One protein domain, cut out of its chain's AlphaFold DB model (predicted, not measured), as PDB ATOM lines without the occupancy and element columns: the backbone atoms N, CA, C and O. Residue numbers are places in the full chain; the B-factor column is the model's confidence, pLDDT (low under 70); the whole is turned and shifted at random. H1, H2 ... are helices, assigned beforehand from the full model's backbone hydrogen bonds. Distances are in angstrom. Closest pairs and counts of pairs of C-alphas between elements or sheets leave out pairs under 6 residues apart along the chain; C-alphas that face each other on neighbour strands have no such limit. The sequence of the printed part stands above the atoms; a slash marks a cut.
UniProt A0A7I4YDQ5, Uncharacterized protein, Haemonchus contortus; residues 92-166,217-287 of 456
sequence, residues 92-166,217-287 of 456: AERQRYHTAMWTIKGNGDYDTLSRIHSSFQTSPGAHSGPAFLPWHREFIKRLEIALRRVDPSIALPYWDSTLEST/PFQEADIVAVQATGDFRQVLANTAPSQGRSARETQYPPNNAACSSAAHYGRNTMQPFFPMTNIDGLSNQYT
ATOM      1  N   ALA A  92     -34.593 -29.883  24.290       84.75
ATOM      2  CA  ALA A  92     -34.451 -31.310  24.022       84.75
ATOM      3  C   ALA A  92     -33.017 -31.687  23.605       84.75
ATOM      4  O   ALA A  92     -32.507 -32.727  24.020       84.75
ATOM      5  N   GLU A  93     -32.337 -30.868  22.794       87.75
ATOM      6  CA  GLU A  93     -30.925 -31.090  22.443       87.75
ATOM      7  C   GLU A  93     -30.000 -30.882  23.649       87.75
ATOM      8  O   GLU A  93     -29.099 -31.695  23.871       87.75
ATOM      9  N   ARG A  94     -30.233 -29.835  24.457       89.31
ATOM     10  CA  ARG A  94     -29.481 -29.595  25.699       89.31
ATOM     11  C   ARG A  94     -29.641 -30.753  26.679       89.31
ATOM     12  O   ARG A  94     -28.638 -31.259  27.169       89.31
ATOM     13  N   GLN A  95     -30.865 -31.222  26.908       87.06
ATOM     14  CA  GLN A  95     -31.160 -32.319  27.830       87.06
ATOM     15  C   GLN A  95     -30.492 -33.630  27.401       87.06
ATOM     16  O   GLN A  95     -29.949 -34.339  28.253       87.06
ATOM     17  N   ARG A  96     -30.467 -33.944  26.096       93.62
ATOM     18  CA  ARG A  96     -29.733 -35.112  25.583       93.62
ATOM     19  C   ARG A  96     -28.224 -34.953  25.781       93.62
ATOM     20  O   ARG A  96     -27.594 -35.862  26.315       93.62
ATOM     21  N   TYR A  97     -27.663 -33.777  25.486       95.44
ATOM     22  CA  TYR A  97     -26.256 -33.464  25.774       95.44
ATOM     23  C   TYR A  97     -25.901 -33.587  27.267       95.44
ATOM     24  O   TYR A  97     -24.910 -34.232  27.607       95.44
ATOM     25  N   HIS A  98     -26.713 -33.036  28.175       93.94
ATOM     26  CA  HIS A  98     -26.489 -33.140  29.624       93.94
ATOM     27  C   HIS A  98     -26.586 -34.580  30.118       93.94
ATOM     28  O   HIS A  98     -25.741 -35.007  30.902       93.94
ATOM     29  N   THR A  99     -27.583 -35.328  29.639       94.50
ATOM     30  CA  THR A  99     -27.746 -36.756  29.948       94.50
ATOM     31  C   THR A  99     -26.509 -37.533  29.507       94.50
ATOM     32  O   THR A  99     -25.899 -38.204  30.333       94.50
ATOM     33  N   ALA A 100     -26.067 -37.368  28.256       97.75
ATOM     34  CA  ALA A 100     -24.873 -38.032  27.742       97.75
ATOM     35  C   ALA A 100     -23.611 -37.672  28.538       97.75
ATOM     36  O   ALA A 100     -22.856 -38.570  28.902       97.75
ATOM     37  N   MET A 101     -23.413 -36.391  28.879       98.12
ATOM     38  CA  MET A 101     -22.307 -35.937  29.733       98.12
ATOM     39  C   MET A 101     -22.323 -36.621  31.109       98.12
ATOM     40  O   MET A 101     -21.293 -37.126  31.554       98.12
ATOM     41  N   TRP A 102     -23.477 -36.688  31.781       95.75
ATOM     42  CA  TRP A 102     -23.592 -37.384  33.067       95.75
ATOM     43  C   TRP A 102     -23.408 -38.898  32.944       95.75
ATOM     44  O   TRP A 102     -22.782 -39.493  33.821       95.75
ATOM     45  N   THR A 103     -23.865 -39.522  31.857       97.44
ATOM     46  CA  THR A 103     -23.606 -40.941  31.579       97.44
ATOM     47  C   THR A 103     -22.110 -41.211  31.407       97.44
ATOM     48  O   THR A 103     -21.594 -42.115  32.067       97.44
ATOM     49  N   ILE A 104     -21.385 -40.404  30.618       97.19
ATOM     50  CA  ILE A 104     -19.928 -40.574  30.453       97.19
ATOM     51  C   ILE A 104     -19.125 -40.177  31.705       97.19
ATOM     52  O   ILE A 104     -17.984 -40.599  31.878       97.19
ATOM     53  N   LYS A 105     -19.698 -39.387  32.620       95.38
ATOM     54  CA  LYS A 105     -19.123 -39.157  33.955       95.38
ATOM     55  C   LYS A 105     -19.349 -40.355  34.875       95.38
ATOM     56  O   LYS A 105     -18.405 -40.798  35.522       95.38
ATOM     57  N   GLY A 106     -20.563 -40.902  34.901       92.81
ATOM     58  CA  GLY A 106     -20.929 -42.050  35.731       92.81
ATOM     59  C   GLY A 106     -20.231 -43.353  35.335       92.81
ATOM     60  O   GLY A 106     -19.889 -44.142  36.211       92.81
ATOM     61  N   ASN A 107     -19.968 -43.570  34.041       90.75
ATOM     62  CA  ASN A 107     -19.243 -44.751  33.555       90.75
ATOM     63  C   ASN A 107     -17.701 -44.605  33.597       90.75
ATOM     64  O   ASN A 107     -16.990 -45.577  33.352       90.75
ATOM     65  N   GLY A 108     -17.179 -43.409  33.905       91.62
ATOM     66  CA  GLY A 108     -15.744 -43.118  34.003       91.62
ATOM     67  C   GLY A 108     -15.028 -42.731  32.697       91.62
ATOM     68  O   GLY A 108     -13.829 -42.432  32.754       91.62
ATOM     69  N   ASP A 109     -15.706 -42.679  31.545       94.12
ATOM     70  CA  ASP A 109     -15.124 -42.244  30.262       94.12
ATOM     71  C   ASP A 109     -14.638 -40.783  30.337       94.12
ATOM     72  O   ASP A 109     -13.498 -40.480  29.973       94.12
ATOM     73  N   TYR A 110     -15.454 -39.878  30.889       95.88
ATOM     74  CA  TYR A 110     -15.111 -38.462  31.066       95.88
ATOM     75  C   TYR A 110     -13.887 -38.277  31.967       95.88
ATOM     76  O   TYR A 110     -13.011 -37.465  31.671       95.88
ATOM     77  N   ASP A 111     -13.803 -39.032  33.063       94.19
ATOM     78  CA  ASP A 111     -12.671 -38.942  33.989       94.19
ATOM     79  C   ASP A 111     -11.404 -39.556  33.384       94.19
ATOM     80  O   ASP A 111     -10.300 -39.098  33.669       94.19
ATOM     81  N   THR A 112     -11.544 -40.539  32.492       91.94
ATOM     82  CA  THR A 112     -10.427 -41.095  31.715       91.94
ATOM     83  C   THR A 112      -9.903 -40.088  30.694       91.94
ATOM     84  O   THR A 112      -8.696 -39.852  30.645       91.94
ATOM     85  N   LEU A 113     -10.788 -39.414  29.952       92.81
ATOM     86  CA  LEU A 113     -10.415 -38.304  29.068       92.81
ATOM     87  C   LEU A 113      -9.795 -37.138  29.860       92.81
ATOM     88  O   LEU A 113      -8.765 -36.597  29.468       92.81
ATOM     89  N   SER A 114     -10.353 -36.795  31.021       93.81
ATOM     90  CA  SER A 114      -9.818 -35.727  31.874       93.81
ATOM     91  C   SER A 114      -8.421 -36.055  32.418       93.81
ATOM     92  O   SER A 114      -7.561 -35.176  32.443       93.81
ATOM     93  N   ARG A 115      -8.154 -37.319  32.791       91.31
ATOM     94  CA  ARG A 115      -6.813 -37.776  33.211       91.31
ATOM     95  C   ARG A 115      -5.761 -37.629  32.116       91.31
ATOM     96  O   ARG A 115      -4.628 -37.274  32.429       91.31
ATOM     97  N   ILE A 116      -6.131 -37.858  30.852       90.81
ATOM     98  CA  ILE A 116      -5.224 -37.671  29.709       90.81
ATOM     99  C   ILE A 116      -4.728 -36.221  29.657       90.81
ATOM    100  O   ILE A 116      -3.531 -35.987  29.512       90.81
ATOM    101  N   HIS A 117      -5.621 -35.246  29.831       93.62
ATOM    102  CA  HIS A 117      -5.274 -33.820  29.794       93.62
ATOM    103  C   HIS A 117      -4.569 -33.319  31.068       93.62
ATOM    104  O   HIS A 117      -3.744 -32.414  30.992       93.62
ATOM    105  N   SER A 118      -4.838 -33.924  32.233       87.75
ATOM    106  CA  SER A 118      -4.409 -33.388  33.539       87.75
ATOM    107  C   SER A 118      -2.905 -33.429  33.843       87.75
ATOM    108  O   SER A 118      -2.493 -32.876  34.861       87.75
ATOM    109  N   SER A 119      -2.076 -34.070  33.011       77.31
ATOM    110  CA  SER A 119      -0.620 -34.112  33.204       77.31
ATOM    111  C   SER A 119       0.149 -33.854  31.912       77.31
ATOM    112  O   SER A 119      -0.061 -34.517  30.893       77.31
ATOM    113  N   PHE A 120       1.138 -32.959  31.997       70.31
ATOM    114  CA  PHE A 120       2.137 -32.746  30.949       70.31
ATOM    115  C   PHE A 120       2.924 -34.026  30.615       70.31
ATOM    116  O   PHE A 120       3.369 -34.188  29.488       70.31
ATOM    117  N   GLN A 121       3.070 -34.965  31.556       72.00
ATOM    118  CA  GLN A 121       3.758 -36.239  31.302       72.00
ATOM    119  C   GLN A 121       2.967 -37.132  30.333       72.00
ATOM    120  O   GLN A 121       3.559 -37.847  29.530       72.00
ATOM    121  N   THR A 122       1.633 -37.084  30.403       80.75
ATOM    122  CA  THR A 122       0.733 -37.858  29.536       80.75
ATOM    123  C   THR A 122       0.508 -37.163  28.196       80.75
ATOM    124  O   THR A 122       0.457 -37.830  27.164       80.75
ATOM    125  N   SER A 123       0.407 -35.830  28.212       89.56
ATOM    126  CA  SER A 123       0.051 -35.021  27.042       89.56
ATOM    127  C   SER A 123       1.006 -33.831  26.840       89.56
ATOM    128  O   SER A 123       0.573 -32.675  26.864       89.56
ATOM    129  N   PRO A 124       2.316 -34.067  26.624       83.81
ATOM    130  CA  PRO A 124       3.322 -33.003  26.555       83.81
ATOM    131  C   PRO A 124       3.152 -32.079  25.340       83.81
ATOM    132  O   PRO A 124       3.586 -30.933  25.372       83.81
ATOM    133  N   GLY A 125       2.499 -32.555  24.273       89.00
ATOM    134  CA  GLY A 125       2.181 -31.755  23.088       89.00
ATOM    135  C   GLY A 125       0.952 -30.848  23.243       89.00
ATOM    136  O   GLY A 125       0.713 -30.013  22.370       89.00
ATOM    137  N   ALA A 126       0.174 -30.993  24.326       93.31
ATOM    138  CA  ALA A 126      -1.159 -30.402  24.427       93.31
ATOM    139  C   ALA A 126      -1.178 -28.873  24.538       93.31
ATOM    140  O   ALA A 126      -2.159 -28.285  24.107       93.31
ATOM    141  N   HIS A 127      -0.143 -28.221  25.085       92.25
ATOM    142  CA  HIS A 127      -0.138 -26.775  25.373       92.25
ATOM    143  C   HIS A 127       1.183 -26.095  24.999       92.25
ATOM    144  O   HIS A 127       2.225 -26.736  25.012       92.25
ATOM    145  N   SER A 128       1.151 -24.780  24.763       89.38
ATOM    146  CA  SER A 128       2.351 -23.936  24.616       89.38
ATOM    147  C   SER A 128       3.272 -24.299  23.438       89.38
ATOM    148  O   SER A 128       4.494 -24.219  23.541       89.38
ATOM    149  N   GLY A 129       2.699 -24.679  22.296       91.25
ATOM    150  CA  GLY A 129       3.458 -25.020  21.094       91.25
ATOM    151  C   GLY A 129       2.561 -25.411  19.916       91.25
ATOM    152  O   GLY A 129       1.356 -25.603  20.088       91.25
ATOM    153  N   PRO A 130       3.119 -25.573  18.701       93.19
ATOM    154  CA  PRO A 130       2.332 -25.699  17.472       93.19
ATOM    155  C   PRO A 130       1.340 -26.877  17.463       93.19
ATOM    156  O   PRO A 130       0.318 -26.793  16.781       93.19
ATOM    157  N   ALA A 131       1.575 -27.913  18.278       94.81
ATOM    158  CA  ALA A 131       0.671 -29.052  18.431       94.81
ATOM    159  C   ALA A 131      -0.621 -28.757  19.224       94.81
ATOM    160  O   ALA A 131      -1.538 -29.573  19.173       94.81
ATOM    161  N   PHE A 132      -0.746 -27.604  19.901       95.31
ATOM    162  CA  PHE A 132      -1.900 -27.256  20.751       95.31
ATOM    163  C   PHE A 132      -3.257 -27.476  20.055       95.31
ATOM    164  O   PHE A 132      -4.116 -28.179  20.591       95.31
ATOM    165  N   LEU A 133      -3.442 -26.930  18.845       93.12
ATOM    166  CA  LEU A 133      -4.692 -27.058  18.082       93.12
ATOM    167  C   LEU A 133      -4.947 -28.471  17.521       93.12
ATOM    168  O   LEU A 133      -6.045 -28.980  17.758       93.12
ATOM    169  N   PRO A 134      -4.014 -29.137  16.804       93.38
ATOM    170  CA  PRO A 134      -4.254 -30.499  16.318       93.38
ATOM    171  C   PRO A 134      -4.447 -31.514  17.456       93.38
ATOM    172  O   PRO A 134      -5.321 -32.374  17.344       93.38
ATOM    173  N   TRP A 135      -3.720 -31.379  18.573       96.00
ATOM    174  CA  TRP A 135      -3.897 -32.230  19.755       96.00
ATOM    175  C   TRP A 135      -5.301 -32.074  20.352       96.00
ATOM    176  O   TRP A 135      -6.017 -33.061  20.542       96.00
ATOM    177  N   HIS A 136      -5.748 -30.833  20.579       96.56
ATOM    178  CA  HIS A 136      -7.089 -30.582  21.110       96.56
ATOM    179  C   HIS A 136      -8.198 -30.984  20.131       96.56
ATOM    180  O   HIS A 136      -9.254 -31.429  20.579       96.56
ATOM    181  N   ARG A 137      -7.975 -30.894  18.811       94.12
ATOM    182  CA  ARG A 137      -8.932 -31.365  17.797       94.12
ATOM    183  C   ARG A 137      -9.184 -32.870  17.906       94.12
ATOM    184  O   ARG A 137     -10.341 -33.289  17.884       94.12
ATOM    185  N   GLU A 138      -8.131 -33.670  18.064       94.06
ATOM    186  CA  GLU A 138      -8.272 -35.110  18.299       94.06
ATOM    187  C   GLU A 138      -8.910 -35.393  19.666       94.06
ATOM    188  O   GLU A 138      -9.848 -36.186  19.759       94.06
ATOM    189  N   PHE A 139      -8.493 -34.689  20.720       96.06
ATOM    190  CA  PHE A 139      -9.068 -34.847  22.058       96.06
ATOM    191  C   PHE A 139     -10.591 -34.616  22.085       96.06
ATOM    192  O   PHE A 139     -11.341 -35.450  22.600       96.06
ATOM    193  N   ILE A 140     -11.082 -33.539  21.455       95.62
ATOM    194  CA  ILE A 140     -12.527 -33.264  21.386       95.62
ATOM    195  C   ILE A 140     -13.272 -34.186  20.407       95.62
ATOM    196  O   ILE A 140     -14.465 -34.408  20.605       95.62
ATOM    197  N   LYS A 141     -12.604 -34.773  19.396       93.94
ATOM    198  CA  LYS A 141     -13.176 -35.874  18.591       93.94
ATOM    199  C   LYS A 141     -13.485 -37.073  19.491       93.94
ATOM    200  O   LYS A 141     -14.577 -37.629  19.414       93.94
ATOM    201  N   ARG A 142     -12.559 -37.446  20.384       94.62
ATOM    202  CA  ARG A 142     -12.749 -38.568  21.322       94.62
ATOM    203  C   ARG A 142     -13.876 -38.305  22.317       94.62
ATOM    204  O   ARG A 142     -14.717 -39.180  22.506       94.62
ATOM    205  N   LEU A 143     -13.962 -37.094  22.873       96.44
ATOM    206  CA  LEU A 143     -15.093 -36.693  23.719       96.44
ATOM    207  C   LEU A 143     -16.437 -36.770  22.972       96.44
ATOM    208  O   LEU A 143     -17.404 -37.313  23.497       96.44
ATOM    209  N   GLU A 144     -16.499 -36.277  21.732       95.94
ATOM    210  CA  GLU A 144     -17.713 -36.341  20.910       95.94
ATOM    211  C   GLU A 144     -18.115 -37.787  20.572       95.94
ATOM    212  O   GLU A 144     -19.298 -38.118  20.624       95.94
ATOM    213  N   ILE A 145     -17.153 -38.678  20.309       94.25
ATOM    214  CA  ILE A 145     -17.407 -40.117  20.126       94.25
ATOM    215  C   ILE A 145     -17.951 -40.750  21.416       94.25
ATOM    216  O   ILE A 145     -18.914 -41.510  21.344       94.25
ATOM    217  N   ALA A 146     -17.395 -40.420  22.588       95.75
ATOM    218  CA  ALA A 146     -17.882 -40.927  23.874       95.75
ATOM    219  C   ALA A 146     -19.343 -40.516  24.131       95.75
ATOM    220  O   ALA A 146     -20.175 -41.362  24.450       95.75
ATOM    221  N   LEU A 147     -19.681 -39.242  23.900       96.81
ATOM    222  CA  LEU A 147     -21.058 -38.736  23.995       96.81
ATOM    223  C   LEU A 147     -22.001 -39.437  23.010       96.81
ATOM    224  O   LEU A 147     -23.109 -39.831  23.372       96.81
ATOM    225  N   ARG A 148     -21.553 -39.634  21.768       94.38
ATOM    226  CA  ARG A 148     -22.366 -40.241  20.708       94.38
ATOM    227  C   ARG A 148     -22.598 -41.739  20.895       94.38
ATOM    228  O   ARG A 148     -23.589 -42.248  20.388       94.38
ATOM    229  N   ARG A 149     -21.751 -42.438  21.660       91.44
ATOM    230  CA  ARG A 149     -22.028 -43.816  22.111       91.44
ATOM    231  C   ARG A 149     -23.185 -43.893  23.117       91.44
ATOM    232  O   ARG A 149     -23.720 -44.981  23.302       91.44
ATOM    233  N   VAL A 150     -23.572 -42.775  23.742       94.31
ATOM    234  CA  VAL A 150     -24.781 -42.673  24.580       94.31
ATOM    235  C   VAL A 150     -25.993 -42.255  23.743       94.31
ATOM    236  O   VAL A 150     -27.024 -42.915  23.798       94.31
ATOM    237  N   ASP A 151     -25.868 -41.192  22.940       93.62
ATOM    238  CA  ASP A 151     -26.896 -40.764  21.978       93.62
ATOM    239  C   ASP A 151     -26.246 -40.342  20.640       93.62
ATOM    240  O   ASP A 151     -25.651 -39.262  20.539       93.62
ATOM    241  N   PRO A 152     -26.389 -41.162  19.580       91.62
ATOM    242  CA  PRO A 152     -25.817 -40.913  18.255       91.62
ATOM    243  C   PRO A 152     -26.296 -39.638  17.542       91.62
ATOM    244  O   PRO A 152     -25.682 -39.237  16.549       91.62
ATOM    245  N   SER A 153     -27.373 -38.993  18.012       88.81
ATOM    246  CA  SER A 153     -27.854 -37.707  17.484       88.81
ATOM    247  C   SER A 153     -27.029 -36.503  17.958       88.81
ATOM    248  O   SER A 153     -27.087 -35.443  17.336       88.81
ATOM    249  N   ILE A 154     -26.246 -36.649  19.034       91.06
ATOM    250  CA  ILE A 154     -25.514 -35.542  19.660       91.06
ATOM    251  C   ILE A 154     -24.313 -35.103  18.811       91.06
ATOM    252  O   ILE A 154     -23.631 -35.902  18.164       91.06
ATOM    253  N   ALA A 155     -24.015 -33.810  18.872       89.44
ATOM    254  CA  ALA A 155     -22.718 -33.236  18.544       89.44
ATOM    255  C   ALA A 155     -22.222 -32.436  19.756       89.44
ATOM    256  O   ALA A 155     -23.034 -31.938  20.536       89.44
ATOM    257  N   LEU A 156     -20.907 -32.306  19.919       94.44
ATOM    258  CA  LEU A 156     -20.324 -31.514  20.999       94.44
ATOM    259  C   LEU A 156     -20.630 -30.023  20.748       94.44
ATOM    260  O   LEU A 156     -20.164 -29.485  19.740       94.44
ATOM    261  N   PRO A 157     -21.399 -29.330  21.607       95.12
ATOM    262  CA  PRO A 157     -21.665 -27.911  21.411       95.12
ATOM    263  C   PRO A 157     -20.408 -27.079  21.662       95.12
ATOM    264  O   PRO A 157     -19.475 -27.516  22.340       95.12
ATOM    265  N   TYR A 158     -20.400 -25.855  21.145       94.12
ATOM    266  CA  TYR A 158     -19.370 -24.870  21.460       94.12
ATOM    267  C   TYR A 158     -19.961 -23.680  22.218       94.12
ATOM    268  O   TYR A 158     -21.164 -23.422  22.183       94.12
ATOM    269  N   TRP A 159     -19.085 -22.962  22.911       94.31
ATOM    270  CA  TRP A 159     -19.380 -21.692  23.559       94.31
ATOM    271  C   TRP A 159     -18.638 -20.595  22.794       94.31
ATOM    272  O   TRP A 159     -17.412 -20.646  22.690       94.31
ATOM    273  N   ASP A 160     -19.369 -19.625  22.244       91.12
ATOM    274  CA  ASP A 160     -18.762 -18.424  21.673       91.12
ATOM    275  C   ASP A 160     -18.618 -17.344  22.748       91.12
ATOM    276  O   ASP A 160     -19.557 -16.598  23.036       91.12
ATOM    277  N   SER A 161     -17.432 -17.261  23.350       90.69
ATOM    278  CA  SER A 161     -17.145 -16.279  24.400       90.69
ATOM    279  C   SER A 161     -17.121 -14.834  23.899       90.69
ATOM    280  O   SER A 161     -17.041 -13.924  24.719       90.69
ATOM    281  N   THR A 162     -17.171 -14.589  22.582       89.75
ATOM    282  CA  THR A 162     -17.277 -13.215  22.064       89.75
ATOM    283  C   THR A 162     -18.603 -12.563  22.429       89.75
ATOM    284  O   THR A 162     -18.643 -11.355  22.653       89.75
ATOM    285  N   LEU A 163     -19.655 -13.361  22.624       85.38
ATOM    286  CA  LEU A 163     -20.963 -12.883  23.066       85.38
ATOM    287  C   LEU A 163     -20.954 -12.423  24.534       85.38
ATOM    288  O   LEU A 163     -21.708 -11.536  24.911       85.38
ATOM    289  N   GLU A 164     -20.060 -12.964  25.364       87.88
ATOM    290  CA  GLU A 164     -19.822 -12.464  26.722       87.88
ATOM    291  C   GLU A 164     -19.056 -11.135  26.730       87.88
ATOM    292  O   GLU A 164     -19.123 -10.413  27.718       87.88
ATOM    293  N   SER A 165     -18.334 -10.789  25.657       88.00
ATOM    294  CA  SER A 165     -17.583  -9.527  25.579       88.00
ATOM    295  C   SER A 165     -18.447  -8.302  25.258       88.00
ATOM    296  O   SER A 165     -17.971  -7.177  25.402       88.00
ATOM    297  N   THR A 166     -19.699  -8.507  24.832       82.25
ATOM    298  CA  THR A 166     -20.639  -7.432  24.468       82.25
ATOM    299  C   THR A 166     -21.585  -7.030  25.603       82.25
ATOM    300  O   THR A 166     -22.284  -6.026  25.472       82.25
ATOM    301  N   PRO A 217     -13.332 -12.152  28.468       92.00
ATOM    302  CA  PRO A 217     -13.698 -12.931  27.290       92.00
ATOM    303  C   PRO A 217     -12.997 -12.394  26.031       92.00
ATOM    304  O   PRO A 217     -12.653 -11.207  25.962       92.00
ATOM    305  N   PHE A 218     -12.808 -13.261  25.032       93.56
ATOM    306  CA  PHE A 218     -12.341 -12.833  23.712       93.56
ATOM    307  C   PHE A 218     -13.307 -11.817  23.100       93.56
ATOM    308  O   PHE A 218     -14.513 -11.959  23.237       93.56
ATOM    309  N   GLN A 219     -12.779 -10.833  22.391       92.31
ATOM    310  CA  GLN A 219     -13.504  -9.938  21.495       92.31
ATOM    311  C   GLN A 219     -13.261 -10.388  20.052       92.31
ATOM    312  O   GLN A 219     -12.262 -11.048  19.766       92.31
ATOM    313  N   GLU A 220     -14.116  -9.990  19.109       88.75
ATOM    314  CA  GLU A 220     -13.910 -10.350  17.694       88.75
ATOM    315  C   GLU A 220     -12.580  -9.792  17.143       88.75
ATOM    316  O   GLU A 220     -11.938 -10.432  16.315       88.75
ATOM    317  N   ALA A 221     -12.086  -8.669  17.683       92.25
ATOM    318  CA  ALA A 221     -10.751  -8.146  17.382       92.25
ATOM    319  C   ALA A 221      -9.611  -9.119  17.759       92.25
ATOM    320  O   ALA A 221      -8.635  -9.221  17.017       92.25
ATOM    321  N   ASP A 222      -9.742  -9.879  18.856       92.25
ATOM    322  CA  ASP A 222      -8.754 -10.905  19.223       92.25
ATOM    323  C   ASP A 222      -8.795 -12.076  18.234       92.25
ATOM    324  O   ASP A 222      -7.753 -12.599  17.839       92.25
ATOM    325  N   ILE A 223      -9.999 -12.473  17.801       88.50
ATOM    326  CA  ILE A 223     -10.190 -13.535  16.805       88.50
ATOM    327  C   ILE A 223      -9.542 -13.129  15.477       88.50
ATOM    328  O   ILE A 223      -8.781 -13.912  14.909       88.50
ATOM    329  N   VAL A 224      -9.770 -11.892  15.024       88.06
ATOM    330  CA  VAL A 224      -9.137 -11.329  13.822       88.06
ATOM    331  C   VAL A 224      -7.612 -11.282  13.965       88.06
ATOM    332  O   VAL A 224      -6.912 -11.684  13.039       88.06
ATOM    333  N   ALA A 225      -7.071 -10.877  15.119       89.19
ATOM    334  CA  ALA A 225      -5.624 -10.855  15.353       89.19
ATOM    335  C   ALA A 225      -4.989 -12.262  15.303       89.19
ATOM    336  O   ALA A 225      -3.959 -12.469  14.653       89.19
ATOM    337  N   VAL A 226      -5.628 -13.258  15.929       88.31
ATOM    338  CA  VAL A 226      -5.182 -14.663  15.894       88.31
ATOM    339  C   VAL A 226      -5.299 -15.253  14.481       88.31
ATOM    340  O   VAL A 226      -4.422 -16.008  14.063       88.31
ATOM    341  N   GLN A 227      -6.329 -14.881  13.714       84.88
ATOM    342  CA  GLN A 227      -6.504 -15.291  12.312       84.88
ATOM    343  C   GLN A 227      -5.587 -14.549  11.326       84.88
ATOM    344  O   GLN A 227      -5.304 -15.076  10.254       84.88
ATOM    345  N   ALA A 228      -5.085 -13.361  11.666       85.75
ATOM    346  CA  ALA A 228      -4.050 -12.680  10.887       85.75
ATOM    347  C   ALA A 228      -2.648 -13.279  11.132       85.75
ATOM    348  O   ALA A 228      -1.749 -13.142  10.301       85.75
ATOM    349  N   THR A 229      -2.457 -13.967  12.260       84.06
ATOM    350  CA  THR A 229      -1.168 -14.528  12.669       84.06
ATOM    351  C   THR A 229      -0.922 -15.910  12.059       84.06
ATOM    352  O   THR A 229      -1.565 -16.893  12.426       84.06
ATOM    353  N   GLY A 230       0.078 -16.005  11.175       77.00
ATOM    354  CA  GLY A 230       0.652 -17.279  10.712       77.00
ATOM    355  C   GLY A 230       1.862 -17.767  11.527       77.00
ATOM    356  O   GLY A 230       2.339 -18.881  11.317       77.00
ATOM    357  N   ASP A 231       2.380 -16.947  12.444       83.56
ATOM    358  CA  ASP A 231       3.563 -17.254  13.252       83.56
ATOM    359  C   ASP A 231       3.180 -17.921  14.582       83.56
ATOM    360  O   ASP A 231       2.748 -17.261  15.530       83.56
ATOM    361  N   PHE A 232       3.400 -19.236  14.681       82.62
ATOM    362  CA  PHE A 232       3.063 -20.007  15.881       82.62
ATOM    363  C   PHE A 232       3.728 -19.484  17.162       82.62
ATOM    364  O   PHE A 232       3.235 -19.774  18.248       82.62
ATOM    365  N   ARG A 233       4.837 -18.734  17.073       83.69
ATOM    366  CA  ARG A 233       5.549 -18.198  18.247       83.69
ATOM    367  C   ARG A 233       4.792 -17.054  18.928       83.69
ATOM    368  O   ARG A 233       5.020 -16.816  20.106       83.69
ATOM    369  N   GLN A 234       3.896 -16.370  18.212       85.19
ATOM    370  CA  GLN A 234       3.093 -15.264  18.749       85.19
ATOM    371  C   GLN A 234       1.834 -15.754  19.487       85.19
ATOM    372  O   GLN A 234       1.388 -15.120  20.437       85.19
ATOM    373  N   VAL A 235       1.276 -16.894  19.063       86.12
ATOM    374  CA  VAL A 235      -0.000 -17.459  19.558       86.12
ATOM    375  C   VAL A 235       0.146 -18.839  20.217       86.12
ATOM    376  O   VAL A 235      -0.841 -19.439  20.634       86.12
ATOM    377  N   LEU A 236       1.376 -19.357  20.300       89.19
ATOM    378  CA  LEU A 236       1.751 -20.671  20.842       89.19
ATOM    379  C   LEU A 236       0.961 -21.859  20.252       89.19
ATOM    380  O   LEU A 236       0.706 -22.849  20.935       89.19
ATOM    381  N   ALA A 237       0.587 -21.764  18.971       88.69
ATOM    382  CA  ALA A 237      -0.269 -22.723  18.271       88.69
ATOM    383  C   ALA A 237      -0.089 -22.652  16.744       88.69
ATOM    384  O   ALA A 237       0.149 -21.575  16.205       88.69
ATOM    385  N   ASN A 238      -0.261 -23.767  16.019       88.56
ATOM    386  CA  ASN A 238      -0.365 -23.723  14.557       88.56
ATOM    387  C   ASN A 238      -1.794 -23.352  14.128       88.56
ATOM    388  O   ASN A 238      -2.637 -24.229  13.934       88.56
ATOM    389  N   THR A 239      -2.073 -22.054  14.016       80.50
ATOM    390  CA  THR A 239      -3.386 -21.498  13.640       80.50
ATOM    391  C   THR A 239      -3.769 -21.769  12.186       80.50
ATOM    392  O   THR A 239      -4.953 -21.933  11.900       80.50
ATOM    393  N   ALA A 240      -2.786 -21.840  11.278       76.00
ATOM    394  CA  ALA A 240      -2.969 -22.165   9.859       76.00
ATOM    395  C   ALA A 240      -4.145 -21.436   9.138       76.00
ATOM    396  O   ALA A 240      -4.841 -22.062   8.330       76.00
ATOM    397  N   PRO A 241      -4.404 -20.134   9.394       71.12
ATOM    398  CA  PRO A 241      -5.685 -19.501   9.057       71.12
ATOM    399  C   PRO A 241      -5.907 -19.336   7.547       71.12
ATOM    400  O   PRO A 241      -7.029 -19.470   7.067       71.12
ATOM    401  N   SER A 242      -4.833 -19.106   6.787       70.00
ATOM    402  CA  SER A 242      -4.838 -18.939   5.329       70.00
ATOM    403  C   SER A 242      -4.454 -20.208   4.553       70.00
ATOM    404  O   SER A 242      -4.359 -20.173   3.326       70.00
ATOM    405  N   GLN A 243      -4.231 -21.344   5.228       80.88
ATOM    406  CA  GLN A 243      -3.849 -22.586   4.549       80.88
ATOM    407  C   GLN A 243      -5.032 -23.191   3.780       80.88
ATOM    408  O   GLN A 243      -6.039 -23.610   4.363       80.88
ATOM    409  N   GLY A 244      -4.871 -23.296   2.459       80.88
ATOM    410  CA  GLY A 244      -5.773 -24.050   1.590       80.88
ATOM    411  C   GLY A 244      -5.767 -25.553   1.898       80.88
ATOM    412  O   GLY A 244      -4.857 -26.075   2.543       80.88
ATOM    413  N   ARG A 245      -6.777 -26.274   1.398       82.56
ATOM    414  CA  ARG A 245      -6.985 -27.714   1.655       82.56
ATOM    415  C   ARG A 245      -5.727 -28.567   1.430       82.56
ATOM    416  O   ARG A 245      -5.359 -29.347   2.300       82.56
ATOM    417  N   SER A 246      -5.041 -28.395   0.299       82.75
ATOM    418  CA  SER A 246      -3.814 -29.138  -0.045       82.75
ATOM    419  C   SER A 246      -2.607 -28.796   0.841       82.75
ATOM    420  O   SER A 246      -1.725 -29.629   1.034       82.75
ATOM    421  N   ALA A 247      -2.571 -27.584   1.399       84.69
ATOM    422  CA  ALA A 247      -1.517 -27.135   2.301       84.69
ATOM    423  C   ALA A 247      -1.703 -27.673   3.728       84.69
ATOM    424  O   ALA A 247      -0.718 -27.987   4.390       84.69
ATOM    425  N   ARG A 248      -2.950 -27.816   4.197       83.62
ATOM    426  CA  ARG A 248      -3.266 -28.103   5.607       83.62
ATOM    427  C   ARG A 248      -2.581 -29.354   6.168       83.62
ATOM    428  O   ARG A 248      -2.082 -29.327   7.285       83.62
ATOM    429  N   GLU A 249      -2.535 -30.436   5.395       86.38
ATOM    430  CA  GLU A 249      -1.976 -31.728   5.840       86.38
ATOM    431  C   GLU A 249      -0.449 -31.813   5.692       86.38
ATOM    432  O   GLU A 249       0.162 -32.777   6.145       86.38
ATOM    433  N   THR A 250       0.177 -30.828   5.041       84.81
ATOM    434  CA  THR A 250       1.604 -30.857   4.678       84.81
ATOM    435  C   THR A 250       2.409 -29.711   5.295       84.81
ATOM    436  O   THR A 250       3.604 -29.867   5.550       84.81
ATOM    437  N   GLN A 251       1.773 -28.575   5.589       86.12
ATOM    438  CA  GLN A 251       2.410 -27.364   6.106       86.12
ATOM    439  C   GLN A 251       2.282 -27.258   7.631       86.12
ATOM    440  O   GLN A 251       1.488 -26.486   8.175       86.12
ATOM    441  N   TYR A 252       3.122 -28.022   8.325       90.94
ATOM    442  CA  TYR A 252       3.340 -27.894   9.765       90.94
ATOM    443  C   TYR A 252       4.550 -26.975  10.047       90.94
ATOM    444  O   TYR A 252       5.523 -27.034   9.291       90.94
ATOM    445  N   PRO A 253       4.548 -26.145  11.112       90.81
ATOM    446  CA  PRO A 253       5.688 -25.290  11.447       90.81
ATOM    447  C   PRO A 253       7.013 -26.059  11.608       90.81
ATOM    448  O   PRO A 253       7.017 -27.157  12.169       90.81
ATOM    449  N   PRO A 254       8.154 -25.506  11.156       89.50
ATOM    450  CA  PRO A 254       9.441 -26.186  11.259       89.50
ATOM    451  C   PRO A 254       9.835 -26.420  12.723       89.50
ATOM    452  O   PRO A 254       9.605 -25.576  13.591       89.50
ATOM    453  N   ASN A 255      10.467 -27.566  12.986       91.31
ATOM    454  CA  ASN A 255      10.938 -27.935  14.320       91.31
ATOM    455  C   ASN A 255      11.924 -26.879  14.846       91.31
ATOM    456  O   ASN A 255      12.958 -26.637  14.227       91.31
ATOM    457  N   ASN A 256      11.631 -26.290  16.006       84.62
ATOM    458  CA  ASN A 256      12.508 -25.314  16.645       84.62
ATOM    459  C   ASN A 256      12.614 -25.588  18.152       84.62
ATOM    460  O   ASN A 256      11.710 -25.253  18.922       84.62
ATOM    461  N   ALA A 257      13.748 -26.167  18.555       80.94
ATOM    462  CA  ALA A 257      14.051 -26.528  19.941       80.94
ATOM    463  C   ALA A 257      14.161 -25.317  20.885       80.94
ATOM    464  O   ALA A 257      13.956 -25.469  22.085       80.94
ATOM    465  N   ALA A 258      14.456 -24.122  20.359       78.50
ATOM    466  CA  ALA A 258      14.515 -22.891  21.147       78.50
ATOM    467  C   ALA A 258      13.124 -22.289  21.427       78.50
ATOM    468  O   ALA A 258      13.005 -21.398  22.262       78.50
ATOM    469  N   CYS A 259      12.072 -22.755  20.738       78.44
ATOM    470  CA  CYS A 259      10.711 -22.222  20.881       78.44
ATOM    471  C   CYS A 259       9.690 -23.242  21.396       78.44
ATOM    472  O   CYS A 259       8.662 -22.844  21.933       78.44
ATOM    473  N   SER A 260       9.928 -24.542  21.215       85.94
ATOM    474  CA  SER A 260       9.008 -25.591  21.665       85.94
ATOM    475  C   SER A 260       9.735 -26.920  21.848       85.94
ATOM    476  O   SER A 260      10.651 -27.237  21.089       85.94
ATOM    477  N   SER A 261       9.299 -27.723  22.820       87.69
ATOM    478  CA  SER A 261       9.842 -29.068  23.028       87.69
ATOM    479  C   SER A 261       9.577 -29.993  21.829       87.69
ATOM    480  O   SER A 261       8.646 -29.779  21.045       87.69
ATOM    481  N   ALA A 262      10.337 -31.089  21.733       88.94
ATOM    482  CA  ALA A 262      10.140 -32.097  20.691       88.94
ATOM    483  C   ALA A 262       8.721 -32.697  20.669       88.94
ATOM    484  O   ALA A 262       8.284 -33.192  19.630       88.94
ATOM    485  N   ALA A 263       7.965 -32.619  21.772       89.69
ATOM    486  CA  ALA A 263       6.572 -33.056  21.835       89.69
ATOM    487  C   ALA A 263       5.633 -32.283  20.890       89.69
ATOM    488  O   ALA A 263       4.556 -32.788  20.587       89.69
ATOM    489  N   HIS A 264       6.034 -31.108  20.387       93.12
ATOM    490  CA  HIS A 264       5.254 -30.331  19.416       93.12
ATOM    491  C   HIS A 264       5.721 -30.480  17.965       93.12
ATOM    492  O   HIS A 264       5.144 -29.846  17.083       93.12
ATOM    493  N   TYR A 265       6.761 -31.267  17.683       93.38
ATOM    494  CA  TYR A 265       7.257 -31.452  16.316       93.38
ATOM    495  C   TYR A 265       6.236 -32.229  15.479       93.38
ATOM    496  O   TYR A 265       5.656 -33.204  15.960       93.38
ATOM    497  N   GLY A 266       6.019 -31.822  14.223       91.88
ATOM    498  CA  GLY A 266       4.899 -32.314  13.406       91.88
ATOM    499  C   GLY A 266       4.875 -33.831  13.222       91.88
ATOM    500  O   GLY A 266       3.827 -34.451  13.347       91.88
ATOM    501  N   ARG A 267       6.046 -34.441  13.002       91.75
ATOM    502  CA  ARG A 267       6.208 -35.899  12.834       91.75
ATOM    503  C   ARG A 267       6.417 -36.675  14.142       91.75
ATOM    504  O   ARG A 267       6.660 -37.876  14.084       91.75
ATOM    505  N   ASN A 268       6.381 -36.022  15.304       90.56
ATOM    506  CA  ASN A 268       6.442 -36.731  16.583       90.56
ATOM    507  C   ASN A 268       5.045 -37.234  16.979       90.56
ATOM    508  O   ASN A 268       4.040 -36.628  16.600       90.56
ATOM    509  N   THR A 269       4.987 -38.322  17.749       90.56
ATOM    510  CA  THR A 269       3.742 -38.930  18.232       90.56
ATOM    511  C   THR A 269       2.913 -37.919  19.023       90.56
ATOM    512  O   THR A 269       3.405 -37.304  19.972       90.56
ATOM    513  N   MET A 270       1.631 -37.804  18.681       92.75
ATOM    514  CA  MET A 270       0.640 -37.004  19.396       92.75
ATOM    515  C   MET A 270       0.254 -37.718  20.702       92.75
ATOM    516  O   MET A 270      -0.810 -38.319  20.804       92.75
ATOM    517  N   GLN A 271       1.143 -37.725  21.696       85.75
ATOM    518  CA  GLN A 271       0.949 -38.476  22.943       85.75
ATOM    519  C   GLN A 271      -0.341 -38.058  23.684       85.75
ATOM    520  O   GLN A 271      -0.573 -36.853  23.814       85.75
ATOM    521  N   PRO A 272      -1.170 -39.001  24.181       90.25
ATOM    522  CA  PRO A 272      -1.002 -40.465  24.173       90.25
ATOM    523  C   PRO A 272      -1.674 -41.186  22.979       90.25
ATOM    524  O   PRO A 272      -1.850 -42.403  23.004       90.25
ATOM    525  N   PHE A 273      -2.093 -40.469  21.935       87.69
ATOM    526  CA  PHE A 273      -2.903 -40.963  20.813       87.69
ATOM    527  C   PHE A 273      -2.095 -41.707  19.732       87.69
ATOM    528  O   PHE A 273      -2.300 -41.508  18.536       87.69
ATOM    529  N   PHE A 274      -1.186 -42.599  20.134       78.50
ATOM    530  CA  PHE A 274      -0.500 -43.506  19.206       78.50
ATOM    531  C   PHE A 274      -1.525 -44.296  18.355       78.50
ATOM    532  O   PHE A 274      -2.533 -44.743  18.910       78.50
ATOM    533  N   PRO A 275      -1.301 -44.508  17.041       83.50
ATOM    534  CA  PRO A 275      -0.094 -44.215  16.251       83.50
ATOM    535  C   PRO A 275      -0.004 -42.800  15.652       83.50
ATOM    536  O   PRO A 275       0.896 -42.550  14.856       83.50
ATOM    537  N   MET A 276      -0.911 -41.881  15.992       88.56
ATOM    538  CA  MET A 276      -0.970 -40.561  15.358       88.56
ATOM    539  C   MET A 276       0.247 -39.694  15.684       88.56
ATOM    540  O   MET A 276       0.778 -39.713  16.798       88.56
ATOM    541  N   THR A 277       0.628 -38.856  14.729       93.56
ATOM    542  CA  THR A 277       1.605 -37.773  14.859       93.56
ATOM    543  C   THR A 277       0.908 -36.413  14.945       93.56
ATOM    544  O   THR A 277      -0.264 -36.276  14.600       93.56
ATOM    545  N   ASN A 278       1.603 -35.375  15.414       94.06
ATOM    546  CA  ASN A 278       1.001 -34.044  15.581       94.06
ATOM    547  C   ASN A 278       0.451 -33.438  14.274       94.06
ATOM    548  O   ASN A 278      -0.531 -32.694  14.318       94.06
ATOM    549  N   ILE A 279       1.052 -33.749  13.120       92.00
ATOM    550  CA  ILE A 279       0.574 -33.287  11.809       92.00
ATOM    551  C   ILE A 279      -0.727 -33.984  11.383       92.00
ATOM    552  O   ILE A 279      -1.547 -33.357  10.717       92.00
ATOM    553  N   ASP A 280      -0.995 -35.211  11.844       90.81
ATOM    554  CA  ASP A 280      -2.225 -35.943  11.507       90.81
ATOM    555  C   ASP A 280      -3.484 -35.244  12.039       90.81
ATOM    556  O   ASP A 280      -4.531 -35.272  11.396       90.81
ATOM    557  N   GLY A 281      -3.384 -34.514  13.158       90.06
ATOM    558  CA  GLY A 281      -4.477 -33.672  13.664       90.06
ATOM    559  C   GLY A 281      -4.816 -32.477  12.763       90.06
ATOM    560  O   GLY A 281      -5.857 -31.843  12.944       90.06
ATOM    561  N   LEU A 282      -3.976 -32.157  11.773       89.12
ATOM    562  CA  LEU A 282      -4.305 -31.198  10.719       89.12
ATOM    563  C   LEU A 282      -5.057 -31.834   9.548       89.12
ATOM    564  O   LEU A 282      -5.518 -31.079   8.692       89.12
ATOM    565  N   SER A 283      -5.218 -33.166   9.517       87.81
ATOM    566  CA  SER A 283      -5.838 -33.863   8.390       87.81
ATOM    567  C   SER A 283      -7.175 -33.243   8.001       87.81
ATOM    568  O   SER A 283      -8.003 -32.878   8.844       87.81
ATOM    569  N   ASN A 284      -7.415 -33.162   6.700       84.31
ATOM    570  CA  ASN A 284      -8.690 -32.707   6.200       84.31
ATOM    571  C   ASN A 284      -9.812 -33.722   6.485       84.31
ATOM    572  O   ASN A 284     -10.969 -33.329   6.426       84.31
ATOM    573  N   GLN A 285      -9.537 -34.969   6.900       82.94
ATOM    574  CA  GLN A 285     -10.587 -35.912   7.337       82.94
ATOM    575  C   GLN A 285     -11.421 -35.389   8.526       82.94
ATOM    576  O   GLN A 285     -12.557 -35.815   8.714       82.94
ATOM    577  N   TYR A 286     -10.907 -34.419   9.293       79.06
ATOM    578  CA  TYR A 286     -11.675 -33.706  10.321       79.06
ATOM    579  C   TYR A 286     -12.605 -32.601   9.771       79.06
ATOM    580  O   TYR A 286     -13.390 -32.053  10.545       79.06
ATOM    581  N   THR A 287     -12.466 -32.192   8.501       67.94
ATOM    582  CA  THR A 287     -13.023 -30.935   7.951       67.94
ATOM    583  C   THR A 287     -13.513 -30.966   6.497       67.94
ATOM    584  O   THR A 287     -14.142 -29.996   6.086       67.94
TER     585      THR A 287
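AT A GLANCE: This is residues 92 to 166 and 217 to 287 of the 456 residues of an uncharacterized protein of Haemonchus contortus (UniProt A0A7I4YDQ5). A helical hairpin of H2 and H3 has H1 set across one end, while the rest of the chain arches away from that end through H4, H5 and H6 and comes back to the other end, leaving a gap on one side of H3. There, where H3 begins, the unnamed residues 249 to 287 coil. The printed part has 146 residues with seven named helices, H1 to H7 in order, and no named strand; the class is all helix, though 62 residues are in named elements. It is compact, with a radius of gyration of the C-alphas of 16.6 A and spans of 45 by 40 by 29 A.

HOW THE PARTS SIT: H1, residues 92 to 106, and H2, residues 109 to 117, only just touch, with 3 pairs of C-alphas within 8 A, and only at the corner by their tight link; the closest C-alphas are those of Ile 104 and Tyr 110, 5.3 A apart. H3, residues 132 to 148, touches H1 with residues 146 to 148 alone, about perpendicular at 82 degrees; the closest C-alphas, of Ala 100 and Leu 147, are 5.4 A apart. H2 and H3 form a hairpin and touch at a shallow tilt of 7 degrees, opposite ways, closest at the C-alphas of Asp 109 and Ala 146, 7.1 A. H4, residues 163 to 166, and H7, residues 245 to 248, touch no helix. H5, residues 220 to 228, and H6, residues 232 to 235, are close but not clearly touching; the C-alphas of Val 226 and Val 235 are 6.9 A apart. In H1, H2, H3 and H5 every O i to N i+4 pair is within hydrogen-bond range; H4, H6 and H7 are too short for one.

IN THESE COORDINATES: H1 begins at C-alpha 92 (-34.451, -31.310, 24.022) and is 20.9 A long. H2 measures 13.0 A, H3 24.2 A and H5 12.2 A. H7 ends at C-alpha 248 (-3.266, -28.103, 5.607).

THE WHOLE: The C-alphas farthest apart, of Ala 92 and Ala 258, are 49.8 A apart. Residues 167 to 216 are not printed; C-alphas 166 and 217 are 9.3 A apart across the cut. The links H2 to H3 and H3 to H4 are long. Mean pLDDT of the printed part is 89.0, with residue 287 under 70.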